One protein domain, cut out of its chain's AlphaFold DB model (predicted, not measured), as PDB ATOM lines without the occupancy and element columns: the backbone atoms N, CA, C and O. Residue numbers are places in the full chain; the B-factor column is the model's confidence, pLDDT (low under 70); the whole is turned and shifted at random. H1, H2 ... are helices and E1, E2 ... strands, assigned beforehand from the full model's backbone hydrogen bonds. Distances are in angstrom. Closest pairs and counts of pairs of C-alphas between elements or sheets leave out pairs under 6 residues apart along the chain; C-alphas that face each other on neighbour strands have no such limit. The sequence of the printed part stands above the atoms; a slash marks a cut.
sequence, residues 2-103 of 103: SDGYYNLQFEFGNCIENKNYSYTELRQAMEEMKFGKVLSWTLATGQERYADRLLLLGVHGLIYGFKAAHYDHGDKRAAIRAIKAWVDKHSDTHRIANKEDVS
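What this domain is: This is residues 2 to 103 of the 103 residues of an uncharacterized protein of Aspergillus avenaceus (UniProt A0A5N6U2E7). A small slab of two parallel strands, E1 and E2, lies in the middle; helices H2 and H3 pack side by side over one of its faces, and H1 lies off towards the E1 edge. Residues 98 to 103, with the short H4, stick out as a tail. The 102 printed residues hold four named helices and two strands in the order H1 E1 H2 E2 H3 H4; the class is mostly helix, with under half of the residues in named elements. The whole is compact, radius of gyration of the C-alphas 13.9 A, spanning 37 by 33 by 23 A.

Where its parts are: Find C-alpha 39 at (-44.834, -50.391, -47.564), where E1, residues 39 to 43, begins its 11.8 A; E2 is residues 61 to 64, 9.7 A. H2, residues 48 to 56, measures 12.2 A, and H3, residues 74 to 89, 22.5 A. H1, residues 22 to 32, covers 15.4 A, and H4, residues 99 to 102, 5.9 A, ends at C-alpha 102, (-38.413, -53.957, -60.564).

How they stand to each other: Look first at E1 and E2, parallel at 25 degrees, where N 63 and O 40 are 2.8 A apart, within hydrogen-bond range. E1, H2, E2 form a strand-helix-strand unit, two parallel neighbours with a helix between, its crossover right-handed. H3 touches H2 with residues 79 to 86 alone, at a steep tilt of 42 degrees, the same way; the closest C-alphas, of Glu 48 and Ala 82, are 6.9 A apart. The closest C-alphas of E2 and H3, Tyr 64 and Ala 79, are 6.9 A apart. H1 is close to but not clearly touching H2, C-alphas of Tyr 23 and Leu 54 at 7.4 A. H4 is apart from H3. In H1, H2 and H3 every O i to N i+4 pair is within hydrogen-bond range; H4 is too short for one.

The domain as a whole: The C-alphas of Asn 18 and Asp 72, the two farthest apart, are 38.0 A apart. The printed part has no cut and no long link. Mean pLDDT of the printed part is 73.2, with 32 residues under 70, among them 2 to 10 and 65 to 76.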
ATOM      1  N   SER A   2     -51.431 -57.720 -37.521       37.75
ATOM      2  CA  SER A   2     -51.358 -56.532 -38.374       37.75
ATOM      3  C   SER A   2     -52.697 -55.825 -38.216       37.75
ATOM      4  O   SER A   2     -53.692 -56.229 -38.816       37.75
ATOM      5  N   ASP A   3     -52.738 -54.841 -37.325       46.72
ATOM      6  CA  ASP A   3     -53.933 -54.047 -37.058       46.72
ATOM      7  C   ASP A   3     -54.076 -53.008 -38.173       46.72
ATOM      8  O   ASP A   3     -53.801 -51.825 -38.006       46.72
ATOM      9  N   GLY A   4     -54.442 -53.495 -39.364       44.38
ATOM     10  CA  GLY A   4     -54.632 -52.733 -40.601       44.38
ATOM     11  C   GLY A   4     -55.818 -51.769 -40.535       44.38
ATOM     12  O   GLY A   4     -56.716 -51.808 -41.380       44.38
ATOM     13  N   TYR A   5     -55.857 -50.921 -39.511       51.28
ATOM     14  CA  TYR A   5     -56.869 -49.903 -39.349       51.28
ATOM     15  C   TYR A   5     -56.651 -48.822 -40.407       51.28
ATOM     16  O   TYR A   5     -55.575 -48.262 -40.589       51.28
ATOM     17  N   TYR A   6     -57.711 -48.550 -41.155       55.81
ATOM     18  CA  TYR A   6     -57.703 -47.691 -42.339       55.81
ATOM     19  C   TYR A   6     -57.515 -46.201 -42.021       55.81
ATOM     20  O   TYR A   6     -57.371 -45.395 -42.939       55.81
ATOM     21  N   ASN A   7     -57.587 -45.814 -40.746       62.50
ATOM     22  CA  ASN A   7     -57.320 -44.453 -40.315       62.50
ATOM     23  C   ASN A   7     -55.870 -44.358 -39.847       62.50
ATOM     24  O   ASN A   7     -55.586 -44.668 -38.698       62.50
ATOM     25  N   LEU A   8     -54.982 -43.880 -40.721       63.69
ATOM     26  CA  LEU A   8     -53.553 -43.735 -40.425       63.69
ATOM     27  C   LEU A   8     -53.270 -42.914 -39.154       63.69
ATOM     28  O   LEU A   8     -52.231 -43.083 -38.532       63.69
ATOM     29  N   GLN A   9     -54.175 -42.012 -38.761       62.19
ATOM     30  CA  GLN A   9     -54.009 -41.205 -37.549       62.19
ATOM     31  C   GLN A   9     -54.206 -42.015 -36.267       62.19
ATOM     32  O   GLN A   9     -53.657 -41.660 -35.224       62.19
ATOM     33  N   PHE A  10     -55.027 -43.060 -36.339       64.75
ATOM     34  CA  PHE A  10     -55.301 -43.936 -35.215       64.75
ATOM     35  C   PHE A  10     -54.050 -44.771 -34.948       64.75
ATOM     36  O   PHE A  10     -53.549 -45.433 -35.852       64.75
ATOM     37  N   GLU A  11     -53.517 -44.673 -33.729       70.50
ATOM     38  CA  GLU A  11     -52.313 -45.406 -33.314       70.50
ATOM     39  C   GLU A  11     -51.098 -45.179 -34.240       70.50
ATOM     40  O   GLU A  11     -50.271 -46.065 -34.445       70.50
ATOM     41  N   PHE A  12     -50.940 -43.964 -34.791       70.94
ATOM     42  CA  PHE A  12     -49.749 -43.632 -35.589       70.94
ATOM     43  C   PHE A  12     -48.466 -43.711 -34.745       70.94
ATOM     44  O   PHE A  12     -47.485 -44.306 -35.176       70.94
ATOM     45  N   GLY A  13     -48.493 -43.161 -33.527       69.25
ATOM     46  CA  GLY A  13     -47.358 -43.158 -32.593       69.25
ATOM     47  C   GLY A  13     -46.282 -42.123 -32.923       69.25
ATOM     48  O   GLY A  13     -46.457 -41.255 -33.788       69.25
ATOM     49  N   ASN A  14     -45.166 -42.186 -32.198       75.06
ATOM     50  CA  ASN A  14     -44.023 -41.282 -32.341       75.06
ATOM     51  C   ASN A  14     -42.665 -41.995 -32.485       75.06
ATOM     52  O   ASN A  14     -41.642 -41.312 -32.484       75.06
ATOM     53  N   CYS A  15     -42.661 -43.319 -32.690       70.00
ATOM     54  CA  CYS A  15     -41.478 -44.176 -32.860       70.00
ATOM     55  C   CYS A  15     -40.681 -44.476 -31.582       70.00
ATOM     56  O   CYS A  15     -39.635 -45.121 -31.671       70.00
ATOM     57  N   ILE A  16     -41.170 -44.056 -30.412       75.62
ATOM     58  CA  ILE A  16     -40.553 -44.332 -29.101       75.62
ATOM     59  C   ILE A  16     -41.296 -45.473 -28.385       75.62
ATOM     60  O   ILE A  16     -40.785 -46.069 -27.439       75.62
ATOM     61  N   GLU A  17     -42.509 -45.800 -28.827       81.06
ATOM     62  CA  GLU A  17     -43.304 -46.883 -28.262       81.06
ATOM     63  C   GLU A  17     -42.676 -48.261 -28.536       81.06
ATOM     64  O   GLU A  17     -41.894 -48.433 -29.469       81.06
ATOM     65  N   ASN A  18     -43.026 -49.272 -27.733       66.31
ATOM     66  CA  ASN A  18     -42.435 -50.610 -27.870       66.31
ATOM     67  C   ASN A  18     -43.083 -51.465 -28.977       66.31
ATOM     68  O   ASN A  18     -42.393 -52.293 -29.564       66.31
ATOM     69  N   LYS A  19     -44.395 -51.315 -29.218       68.50
ATOM     70  CA  LYS A  19     -45.198 -52.053 -30.219       68.50
ATOM     71  C   LYS A  19     -46.614 -51.470 -30.336       68.50
ATOM     72  O   LYS A  19     -46.984 -50.651 -29.494       68.50
ATOM     73  N   ASN A  20     -47.408 -51.948 -31.297       70.62
ATOM     74  CA  ASN A  20     -48.823 -51.587 -31.538       70.62
ATOM     75  C   ASN A  20     -49.052 -50.159 -32.071       70.62
ATOM     76  O   ASN A  20     -50.168 -49.655 -32.024       70.62
ATOM     77  N   TYR A  21     -48.008 -49.498 -32.568       76.19
ATOM     78  CA  TYR A  21     -48.129 -48.197 -33.221       76.19
ATOM     79  C   TYR A  21     -47.538 -48.279 -34.618       76.19
ATOM     80  O   TYR A  21     -46.416 -48.755 -34.792       76.19
ATOM     81  N   SER A  22     -48.279 -47.793 -35.612       73.38
ATOM     82  CA  SER A  22     -47.944 -47.983 -37.028       73.38
ATOM     83  C   SER A  22     -46.548 -47.455 -37.376       73.38
ATOM     84  O   SER A  22     -45.806 -48.111 -38.101       73.38
ATOM     85  N   TYR A  23     -46.155 -46.296 -36.838       74.38
ATOM     86  CA  TYR A  23     -44.838 -45.708 -37.097       74.38
ATOM     87  C   TYR A  23     -43.709 -46.542 -36.466       74.38
ATOM     88  O   TYR A  23     -42.708 -46.821 -37.124       74.38
ATOM     89  N   THR A  24     -43.908 -47.026 -35.237       79.62
ATOM     90  CA  THR A  24     -42.959 -47.891 -34.519       79.62
ATOM     91  C   THR A  24     -42.744 -49.226 -35.223       79.62
ATOM     92  O   THR A  24     -41.599 -49.626 -35.420       79.62
ATOM     93  N   GLU A  25     -43.821 -49.903 -35.626       80.00
ATOM     94  CA  GLU A  25     -43.740 -51.199 -36.312       80.00
ATOM     95  C   GLU A  25     -43.014 -51.059 -37.660       80.00
ATOM     96  O   GLU A  25     -42.185 -51.893 -38.016       80.00
ATOM     97  N   LEU A  26     -43.257 -49.963 -38.390       78.75
ATOM     98  CA  LEU A  26     -42.552 -49.677 -39.641       78.75
ATOM     99  C   LEU A  26     -41.066 -49.383 -39.414       78.75
ATOM    100  O   LEU A  26     -40.239 -49.880 -40.175       78.75
ATOM    101  N   ARG A  27     -40.705 -48.632 -38.366       82.75
ATOM    102  CA  ARG A  27     -39.296 -48.393 -38.009       82.75
ATOM    103  C   ARG A  27     -38.588 -49.703 -37.693       82.75
ATOM    104  O   ARG A  27     -37.524 -49.963 -38.240       82.75
ATOM    105  N   GLN A  28     -39.195 -50.534 -36.848       79.69
ATOM    106  CA  GLN A  28     -38.642 -51.839 -36.493       79.69
ATOM    107  C   GLN A  28     -38.496 -52.730 -37.734       79.69
ATOM    108  O   GLN A  28     -37.444 -53.325 -37.929       79.69
ATOM    109  N   ALA A  29     -39.488 -52.765 -38.631       78.00
ATOM    110  CA  ALA A  29     -39.395 -53.528 -39.877       78.00
ATOM    111  C   ALA A  29     -38.252 -53.051 -40.792       78.00
ATOM    112  O   ALA A  29     -37.590 -53.877 -41.423       78.00
ATOM    113  N   MET A  30     -38.012 -51.736 -40.852       81.19
ATOM    114  CA  MET A  30     -36.880 -51.156 -41.579       81.19
ATOM    115  C   MET A  30     -35.535 -51.526 -40.936       81.19
ATOM    116  O   MET A  30     -34.605 -51.892 -41.648       81.19
ATOM    117  N   GLU A  31     -35.433 -51.486 -39.605       81.00
ATOM    118  CA  GLU A  31     -34.210 -51.833 -38.861       81.00
ATOM    119  C   GLU A  31     -33.880 -53.325 -38.906       81.00
ATOM    120  O   GLU A  31     -32.716 -53.705 -39.018       81.00
ATOM    121  N   GLU A  32     -34.896 -54.182 -38.832       79.75
ATOM    122  CA  GLU A  32     -34.707 -55.627 -38.856       79.75
ATOM    123  C   GLU A  32     -34.203 -56.125 -40.215       79.75
ATOM    124  O   GLU A  32     -33.648 -57.222 -40.278       79.75
ATOM    125  N   MET A  33     -34.405 -55.358 -41.299       71.12
ATOM    126  CA  MET A  33     -34.008 -55.700 -42.675       71.12
ATOM    127  C   MET A  33     -34.451 -57.107 -43.128       71.12
ATOM    128  O   MET A  33     -33.908 -57.678 -44.071       71.12
ATOM    129  N   LYS A  34     -35.471 -57.680 -42.478       75.62
ATOM    130  CA  LYS A  34     -36.020 -59.011 -42.797       75.62
ATOM    131  C   LYS A  34     -36.919 -59.001 -44.031       75.62
ATOM    132  O   LYS A  34     -37.306 -60.062 -44.518       75.62
ATOM    133  N   PHE A  35     -37.268 -57.816 -44.524       74.56
ATOM    134  CA  PHE A  35     -38.179 -57.619 -45.641       74.56
ATOM    135  C   PHE A  35     -37.455 -56.916 -46.785       74.56
ATOM    136  O   PHE A  35     -36.823 -55.886 -46.579       74.56
ATOM    137  N   GLY A  36     -37.592 -57.443 -48.005       71.06
ATOM    138  CA  GLY A  36     -36.971 -56.841 -49.190       71.06
ATOM    139  C   GLY A  36     -37.519 -55.453 -49.540       71.06
ATOM    140  O   GLY A  36     -36.797 -54.648 -50.117       71.06
ATOM    141  N   LYS A  37     -38.783 -55.160 -49.192       78.06
ATOM    142  CA  LYS A  37     -39.410 -53.831 -49.281       78.06
ATOM    143  C   LYS A  37     -40.439 -53.671 -48.158       78.06
ATOM    144  O   LYS A  37     -41.148 -54.620 -47.829       78.06
ATOM    145  N   VAL A  38     -40.554 -52.461 -47.617       77.81
ATOM    146  CA  VAL A  38     -41.531 -52.091 -46.575       77.81
ATOM    147  C   VAL A  38     -42.475 -51.034 -47.137       77.81
ATOM    148  O   VAL A  38     -42.017 -50.018 -47.654       77.81
ATOM    149  N   LEU A  39     -43.782 -51.274 -47.051       77.06
ATOM    150  CA  LEU A  39     -44.834 -50.391 -47.564       77.06
ATOM    151  C   LEU A  39     -45.724 -49.919 -46.407       77.06
ATOM    152  O   LEU A  39     -45.997 -50.699 -45.499       77.06
ATOM    153  N   SER A  40     -46.221 -48.682 -46.463       72.50
ATOM    154  CA  SER A  40     -47.194 -48.155 -45.489       72.50
ATOM    155  C   SER A  40     -48.579 -47.914 -46.115       72.50
ATOM    156  O   SER A  40     -48.692 -47.731 -47.330       72.50
ATOM    157  N   TRP A  41     -49.642 -47.933 -45.301       70.75
ATOM    158  CA  TRP A  41     -51.060 -47.852 -45.699       70.75
ATOM    159  C   TRP A  41     -51.858 -46.922 -44.762       70.75
ATOM    160  O   TRP A  41     -51.490 -46.772 -43.609       70.75
ATOM    161  N   THR A  42     -53.015 -46.339 -45.106       68.62
ATOM    162  CA  THR A  42     -53.405 -45.733 -46.389       68.62
ATOM    163  C   THR A  42     -53.513 -44.225 -46.158       68.62
ATOM    164  O   THR A  42     -54.156 -43.806 -45.197       68.62
ATOM    165  N   LEU A  43     -52.930 -43.410 -47.037       67.50
ATOM    166  CA  LEU A  43     -53.036 -41.948 -46.950       67.50
ATOM    167  C   LEU A  43     -54.347 -41.422 -47.553       67.50
ATOM    168  O   LEU A  43     -54.669 -41.720 -48.709       67.50
ATOM    169  N   ALA A  44     -55.051 -40.586 -46.784       64.62
ATOM    170  CA  ALA A  44     -56.192 -39.779 -47.222       64.62
ATOM    171  C   ALA A  44     -55.827 -38.281 -47.332       64.62
ATOM    172  O   ALA A  44     -54.777 -37.842 -46.867       64.62
ATOM    173  N   THR A  45     -56.690 -37.473 -47.956       62.44
ATOM    174  CA  THR A  45     -56.521 -36.007 -48.054       62.44
ATOM    175  C   THR A  45     -56.394 -35.366 -46.666       62.44
ATOM    176  O   THR A  45     -57.102 -35.766 -45.743       62.44
ATOM    177  N   GLY A  46     -55.496 -34.385 -46.501       64.44
ATOM    178  CA  GLY A  46     -55.258 -33.725 -45.211       64.44
ATOM    179  C   GLY A  46     -54.331 -34.503 -44.266       64.44
ATOM    180  O   GLY A  46     -54.200 -34.153 -43.091       64.44
ATOM    181  N   GLN A  47     -53.716 -35.593 -44.741       69.12
ATOM    182  CA  GLN A  47     -52.775 -36.422 -43.978       69.12
ATOM    183  C   GLN A  47     -51.323 -36.268 -44.455       69.12
ATOM    184  O   GLN A  47     -50.485 -37.126 -44.184       69.12
ATOM    185  N   GLU A  48     -50.997 -35.162 -45.122       72.38
ATOM    186  CA  GLU A  48     -49.682 -34.898 -45.722       72.38
ATOM    187  C   GLU A  48     -48.554 -34.977 -44.683       72.38
ATOM    188  O   GLU A  48     -47.490 -35.520 -44.962       72.38
ATOM    189  N   ARG A  49     -48.814 -34.542 -43.441       73.88
ATOM    190  CA  ARG A  49     -47.854 -34.638 -42.325       73.88
ATOM    191  C   ARG A  49     -47.447 -36.071 -41.967       73.88
ATOM    192  O   ARG A  49     -46.383 -36.283 -41.398       73.88
ATOM    193  N   TYR A  50     -48.314 -37.048 -42.228       75.50
ATOM    194  CA  TYR A  50     -48.022 -38.456 -41.967       75.50
ATOM    195  C   TYR A  50     -47.261 -39.070 -43.136       75.50
ATOM    196  O   TYR A  50     -46.342 -39.848 -42.909       75.50
ATOM    197  N   ALA A  51     -47.590 -38.666 -44.369       74.38
ATOM    198  CA  ALA A  51     -46.815 -39.023 -45.554       74.38
ATOM    199  C   ALA A  51     -45.358 -38.568 -45.410       74.38
ATOM    200  O   ALA A  51     -44.454 -39.362 -45.630       74.38
ATOM    201  N   ASP A  52     -45.156 -37.328 -44.960       78.50
ATOM    202  CA  ASP A  52     -43.841 -36.750 -44.686       78.50
ATOM    203  C   ASP A  52     -43.033 -37.615 -43.710       78.50
ATOM    204  O   ASP A  52     -41.951 -38.085 -44.047       78.50
ATOM    205  N   ARG A  53     -43.599 -37.944 -42.543       80.50
ATOM    206  CA  ARG A  53     -42.925 -38.804 -41.557       80.50
ATOM    207  C   ARG A  53     -42.616 -40.201 -42.088       80.50
ATOM    208  O   ARG A  53     -41.545 -40.727 -41.815       80.50
ATOM    209  N   LEU A  54     -43.545 -40.811 -42.823       80.50
ATOM    210  CA  LEU A  54     -43.362 -42.157 -43.368       80.50
ATOM    211  C   LEU A  54     -42.288 -42.197 -44.458       80.50
ATOM    212  O   LEU A  54     -41.496 -43.133 -44.492       80.50
ATOM    213  N   LEU A  55     -42.244 -41.189 -45.328       81.12
ATOM    214  CA  LEU A  55     -41.221 -41.092 -46.367       81.12
ATOM    215  C   LEU A  55     -39.855 -40.763 -45.763       81.12
ATOM    216  O   LEU A  55     -38.880 -41.409 -46.120       81.12
ATOM    217  N   LEU A  56     -39.788 -39.874 -44.766       82.25
ATOM    218  CA  LEU A  56     -38.555 -39.617 -44.011       82.25
ATOM    219  C   LEU A  56     -38.050 -40.845 -43.239       82.25
ATOM    220  O   LEU A  56     -36.846 -40.983 -43.041       82.25
ATOM    221  N   LEU A  57     -38.943 -41.750 -42.825       82.94
ATOM    222  CA  LEU A  57     -38.567 -43.042 -42.242       82.94
ATOM    223  C   LEU A  57     -37.924 -43.989 -43.275       82.94
ATOM    224  O   LEU A  57     -37.293 -44.971 -42.896       82.94
ATOM    225  N   GLY A  58     -38.070 -43.701 -44.569       79.25
ATOM    226  CA  GLY A  58     -37.472 -44.478 -45.650       79.25
ATOM    227  C   GLY A  58     -38.303 -45.687 -46.077       79.25
ATOM    228  O   GLY A  58     -37.750 -46.641 -46.620       79.25
ATOM    229  N   VAL A  59     -39.623 -45.688 -45.846       80.81
ATOM    230  CA  VAL A  59     -40.475 -46.751 -46.405       80.81
ATOM    231  C   VAL A  59     -40.365 -46.759 -47.932       80.81
ATOM    232  O   VAL A  59     -40.333 -45.719 -48.586       80.81
ATOM    233  N   HIS A  60     -40.363 -47.948 -48.524       79.31
ATOM    234  CA  HIS A  60     -40.144 -48.148 -49.958       79.31
ATOM    235  C   HIS A  60     -41.376 -47.816 -50.809       79.31
ATOM    236  O   HIS A  60     -41.307 -47.795 -52.037       79.31
ATOM    237  N   GLY A  61     -42.525 -47.592 -50.176       78.69
ATOM    238  CA  GLY A  61     -43.731 -47.199 -50.881       78.69
ATOM    239  C   GLY A  61     -44.890 -46.859 -49.960       78.69
ATOM    240  O   GLY A  61     -44.972 -47.289 -48.808       78.69
ATOM    241  N   LEU A  62     -45.804 -46.071 -50.514       81.12
ATOM    242  CA  LEU A  62     -47.016 -45.612 -49.855       81.12
ATOM    243  C   LEU A  62     -48.238 -46.070 -50.638       81.12
ATOM    244  O   LEU A  62     -48.383 -45.779 -51.828       81.12
ATOM    245  N   ILE A  63     -49.154 -46.729 -49.942       75.50
ATOM    246  CA  ILE A  63     -50.491 -47.017 -50.440       75.50
ATOM    247  C   ILE A  63     -51.363 -45.789 -50.138       75.50
ATOM    248  O   ILE A  63     -51.432 -45.317 -49.002       75.50
ATOM    249  N   TYR A  64     -52.031 -45.248 -51.155       71.31
ATOM    250  CA  TYR A  64     -52.925 -44.093 -51.031       71.31
ATOM    251  C   TYR A  64     -54.308 -44.429 -51.588       71.31
ATOM    252  O   TYR A  64     -54.446 -45.216 -52.526       71.31
ATOM    253  N   GLY A  65     -55.351 -43.829 -51.018       63.16
ATOM    254  CA  GLY A  65     -56.716 -44.124 -51.431       63.16
ATOM    255  C   GLY A  65     -57.767 -43.642 -50.443       63.16
ATOM    256  O   GLY A  65     -57.494 -43.414 -49.270       63.16
ATOM    257  N   PHE A  66     -59.001 -43.500 -50.926       61.44
ATOM    258  CA  PHE A  66     -60.151 -43.167 -50.090       61.44
ATOM    259  C   PHE A  66     -61.036 -44.401 -49.902       61.44
ATOM    260  O   PHE A  66     -61.461 -45.009 -50.887       61.44
ATOM    261  N   LYS A  67     -61.314 -44.756 -48.642       55.66
ATOM    262  CA  LYS A  67     -62.018 -45.986 -48.240       55.66
ATOM    263  C   LYS A  67     -63.457 -46.087 -48.770       55.66
ATOM    264  O   LYS A  67     -63.938 -47.192 -48.987       55.66
ATOM    265  N   ALA A  68     -64.145 -44.960 -48.954       54.97
ATOM    266  CA  ALA A  68     -65.588 -44.940 -49.211       54.97
ATOM    267  C   ALA A  68     -65.986 -44.606 -50.662       54.97
ATOM    268  O   ALA A  68     -67.174 -44.596 -50.968       54.97
ATOM    269  N   ALA A  69     -65.032 -44.335 -51.561       51.62
ATOM    270  CA  ALA A  69     -65.338 -43.893 -52.924       51.62
ATOM    271  C   ALA A  69     -64.741 -44.826 -53.990       51.62
ATOM    272  O   ALA A  69     -63.528 -45.080 -54.032       51.62
ATOM    273  N   HIS A  70     -65.609 -45.321 -54.877       52.38
ATOM    274  CA  HIS A  70     -65.223 -46.088 -56.062       52.38
ATOM    275  C   HIS A  70     -64.280 -45.293 -56.969       52.38
ATOM    276  O   HIS A  70     -64.421 -44.086 -57.100       52.38
ATOM    277  N   TYR A  71     -63.304 -46.024 -57.524       53.69
ATOM    278  CA  TYR A  71     -62.311 -45.758 -58.581       53.69
ATOM    279  C   TYR A  71     -61.791 -44.329 -58.853       53.69
ATOM    280  O   TYR A  71     -60.576 -44.188 -58.937       53.69
ATOM    281  N   ASP A  72     -62.602 -43.274 -58.873       57.22
ATOM    282  CA  ASP A  72     -62.152 -41.899 -59.106       57.22
ATOM    283  C   ASP A  72     -62.854 -40.897 -58.171       57.22
ATOM    284  O   ASP A  72     -64.049 -40.643 -58.273       57.22
ATOM    285  N   HIS A  73     -62.098 -40.333 -57.224       64.38
ATOM    286  CA  HIS A  73     -62.579 -39.318 -56.283       64.38
ATOM    287  C   HIS A  73     -61.566 -38.176 -56.219       64.38
ATOM    288  O   HIS A  73     -60.355 -38.415 -56.288       64.38
ATOM    289  N   GLY A  74     -62.046 -36.937 -56.057       63.72
ATOM    290  CA  GLY A  74     -61.193 -35.744 -55.965       63.72
ATOM    291  C   GLY A  74     -60.080 -35.890 -54.922       63.72
ATOM    292  O   GLY A  74     -58.942 -35.499 -55.178       63.72
ATOM    293  N   ASP A  75     -60.387 -36.574 -53.825       65.69
ATOM    294  CA  ASP A  75     -59.475 -36.847 -52.713       65.69
ATOM    295  C   ASP A  75     -58.312 -37.770 -53.090       65.69
ATOM    296  O   ASP A  75     -57.173 -37.525 -52.694       65.69
ATOM    297  N   LYS A  76     -58.552 -38.790 -53.930       65.62
ATOM    298  CA  LYS A  76     -57.477 -39.661 -54.441       65.62
ATOM    299  C   LYS A  76     -56.512 -38.860 -55.309       65.62
ATOM    300  O   LYS A  76     -55.296 -38.997 -55.176       65.62
ATOM    301  N   ARG A  77     -57.052 -37.984 -56.168       72.75
ATOM    302  CA  ARG A  77     -56.245 -37.087 -57.008       72.75
ATOM    303  C   ARG A  77     -55.473 -36.065 -56.177       72.75
ATOM    304  O   ARG A  77     -54.339 -35.746 -56.516       72.75
ATOM    305  N   ALA A  78     -56.067 -35.550 -55.104       74.00
ATOM    306  CA  ALA A  78     -55.387 -34.648 -54.182       74.00
ATOM    307  C   ALA A  78     -54.236 -35.357 -53.455       74.00
ATOM    308  O   ALA A  78     -53.122 -34.839 -53.452       74.00
ATOM    309  N   ALA A  79     -54.469 -36.570 -52.946       71.50
ATOM    310  CA  ALA A  79     -53.456 -37.363 -52.258       71.50
ATOM    311  C   ALA A  79     -52.254 -37.685 -53.164       71.50
ATOM    312  O   ALA A  79     -51.117 -37.428 -52.777       71.50
ATOM    313  N   ILE A  80     -52.478 -38.161 -54.397       77.31
ATOM    314  CA  ILE A  80     -51.358 -38.449 -55.311       77.31
ATOM    315  C   ILE A  80     -50.611 -37.183 -55.743       77.31
ATOM    316  O   ILE A  80     -49.395 -37.227 -55.907       77.31
ATOM    317  N   ARG A  81     -51.300 -36.042 -55.899       81.69
ATOM    318  CA  ARG A  81     -50.630 -34.758 -56.165       81.69
ATOM    319  C   ARG A  81     -49.753 -34.332 -54.994       81.69
ATOM    320  O   ARG A  81     -48.637 -33.895 -55.234       81.69
ATOM    321  N   ALA A  82     -50.229 -34.487 -53.759       79.44
ATOM    322  CA  ALA A  82     -49.455 -34.160 -52.566       79.44
ATOM    323  C   ALA A  82     -48.210 -35.051 -52.434       79.44
ATOM    324  O   ALA A  82     -47.119 -34.536 -52.210       79.44
ATOM    325  N   ILE A  83     -48.349 -36.364 -52.657       80.12
ATOM    326  CA  ILE A  83     -47.215 -37.304 -52.642       80.12
ATOM    327  C   ILE A  83     -46.196 -36.934 -53.725       80.12
ATOM    328  O   ILE A  83     -45.008 -36.846 -53.434       80.12
ATOM    329  N   LYS A  84     -46.643 -36.667 -54.961       84.25
ATOM    330  CA  LYS A  84     -45.744 -36.247 -56.047       84.25
ATOM    331  C   LYS A  84     -45.018 -34.946 -55.722       84.25
ATOM    332  O   LYS A  84     -43.803 -34.908 -55.819       84.25
ATOM    333  N   ALA A  85     -45.740 -33.926 -55.257       85.00
ATOM    334  CA  ALA A  85     -45.141 -32.650 -54.874       85.00
ATOM    335  C   ALA A  85     -44.115 -32.805 -53.739       85.00
ATOM    336  O   ALA A  85     -43.098 -32.116 -53.728       85.00
ATOM    337  N   TRP A  86     -44.363 -33.715 -52.791       84.94
ATOM    338  CA  TRP A  86     -43.397 -34.034 -51.745       84.94
ATOM    339  C   TRP A  86     -42.140 -34.692 -52.321       84.94
ATOM    340  O   TRP A  86     -41.039 -34.268 -51.980       84.94
ATOM    341  N   VAL A  87     -42.291 -35.680 -53.212       85.81
ATOM    342  CA  VAL A  87     -41.159 -36.367 -53.858       85.81
ATOM    343  C   VAL A  87     -40.346 -35.396 -54.709       85.81
ATOM    344  O   VAL A  87     -39.128 -35.379 -54.598       85.81
ATOM    345  N   ASP A  88     -41.005 -34.533 -55.484       86.75
ATOM    346  CA  ASP A  88     -40.338 -33.511 -56.298       86.75
ATOM    347  C   ASP A  88     -39.535 -32.528 -55.427       86.75
ATOM    348  O   ASP A  88     -38.463 -32.075 -55.822       86.75
ATOM    349  N   LYS A  89     -40.018 -32.222 -54.214       86.56
ATOM    350  CA  LYS A  89     -39.307 -31.377 -53.243       86.56
ATOM    351  C   LYS A  89     -38.106 -32.081 -52.588       86.56
ATOM    352  O   LYS A  89     -37.194 -31.391 -52.143       86.56
ATOM    353  N   HIS A  90     -38.102 -33.412 -52.537       87.56
ATOM    354  CA  HIS A  90     -37.042 -34.242 -51.947       87.56
ATOM    355  C   HIS A  90     -36.353 -35.104 -53.014       87.56
ATOM    356  O   HIS A  90     -36.008 -36.262 -52.775       87.56
ATOM    357  N   SER A  91     -36.174 -34.551 -54.217       87.19
ATOM    358  CA  SER A  91     -35.632 -35.275 -55.374       87.19
ATOM    359  C   SER A  91     -34.171 -35.710 -55.211       87.19
ATOM    360  O   SER A  91     -33.660 -36.489 -56.010       87.19
ATOM    361  N   ASP A  92     -33.480 -35.165 -54.210       87.88
ATOM    362  CA  ASP A  92     -32.117 -35.518 -53.817       87.88
ATOM    363  C   ASP A  92     -32.029 -36.900 -53.153       87.88
ATOM    364  O   ASP A  92     -30.998 -37.566 -53.233       87.88
ATOM    365  N   THR A  93     -33.115 -37.336 -52.515       86.62
ATOM    366  CA  THR A  93     -33.178 -38.559 -51.705       86.62
ATOM    367  C   THR A  93     -34.283 -39.514 -52.148       86.62
ATOM    368  O   THR A  93     -34.198 -40.713 -51.890       86.62
ATOM    369  N   HIS A  94     -35.309 -39.013 -52.836       86.88
ATOM    370  CA  HIS A  94     -36.496 -39.769 -53.215       86.88
ATOM    371  C   HIS A  94     -36.853 -39.551 -54.685       86.88
ATOM    372  O   HIS A  94     -36.725 -38.460 -55.231       86.88
ATOM    373  N   ARG A  95     -37.382 -40.591 -55.333       90.19
ATOM    374  CA  ARG A  95     -37.993 -40.491 -56.665       90.19
ATOM    375  C   ARG A  95     -39.155 -41.463 -56.798       90.19
ATOM    376  O   ARG A  95     -39.215 -42.471 -56.097       90.19
ATOM    377  N   ILE A  96     -40.064 -41.191 -57.732       86.31
ATOM    378  CA  ILE A  96     -41.100 -42.160 -58.095       86.31
ATOM    379  C   ILE A  96     -40.438 -43.355 -58.788       86.31
ATOM    380  O   ILE A  96     -39.648 -43.187 -59.721       86.31
ATOM    381  N   ALA A  97     -40.778 -44.556 -58.318       85.69
ATOM    382  CA  ALA A  97     -40.315 -45.797 -58.919       85.69
ATOM    383  C   ALA A  97     -40.792 -45.907 -60.376       85.69
ATOM    384  O   ALA A  97     -41.931 -45.566 -60.708       85.69
ATOM    385  N   ASN A  98     -39.919 -46.402 -61.243       86.94
ATOM    386  CA  ASN A  98     -40.183 -46.653 -62.651       86.94
ATOM    387  C   ASN A  98     -39.962 -48.149 -62.970       86.94
ATOM    388  O   ASN A  98     -39.751 -48.968 -62.077       86.94
ATOM    389  N   LYS A  99     -40.059 -48.534 -64.248       83.50
ATOM    390  CA  LYS A  99     -39.938 -49.945 -64.665       83.50
ATOM    391  C   LYS A  99     -38.563 -50.563 -64.378       83.50
ATOM    392  O   LYS A  99     -38.470 -51.781 -64.302       83.50
ATOM    393  N   GLU A 100     -37.528 -49.749 -64.236       86.38
ATOM    394  CA  GLU A 100     -36.153 -50.187 -63.988       86.38
ATOM    395  C   GLU A 100     -35.941 -50.574 -62.514       86.38
ATOM    396  O   GLU A 100     -35.005 -51.297 -62.208       86.38
ATOM    397  N   ASP A 101     -36.842 -50.178 -61.606       80.06
ATOM    398  CA  ASP A 101     -36.764 -50.462 -60.160       80.06
ATOM    399  C   ASP A 101     -37.365 -51.832 -59.752       80.06
ATOM    400  O   ASP A 101     -37.557 -52.121 -58.560       80.06
ATOM    401  N   VAL A 102     -37.741 -52.652 -60.740       67.88
ATOM    402  CA  VAL A 102     -38.413 -53.957 -60.564       67.88
ATOM    403  C   VAL A 102     -37.437 -55.137 -60.726       67.88
ATOM    404  O   VAL A 102     -37.864 -56.287 -60.667       67.88
ATOM    405  N   SER A 103     -36.144 -54.865 -60.931       56.62
ATOM    406  CA  SER A 103     -35.083 -55.872 -61.091       56.62
ATOM    407  C   SER A 103     -34.730 -56.591 -59.795       56.62
ATOM    408  O   SER A 103     -34.532 -55.872 -58.788       56.62
TER     409      SER A 103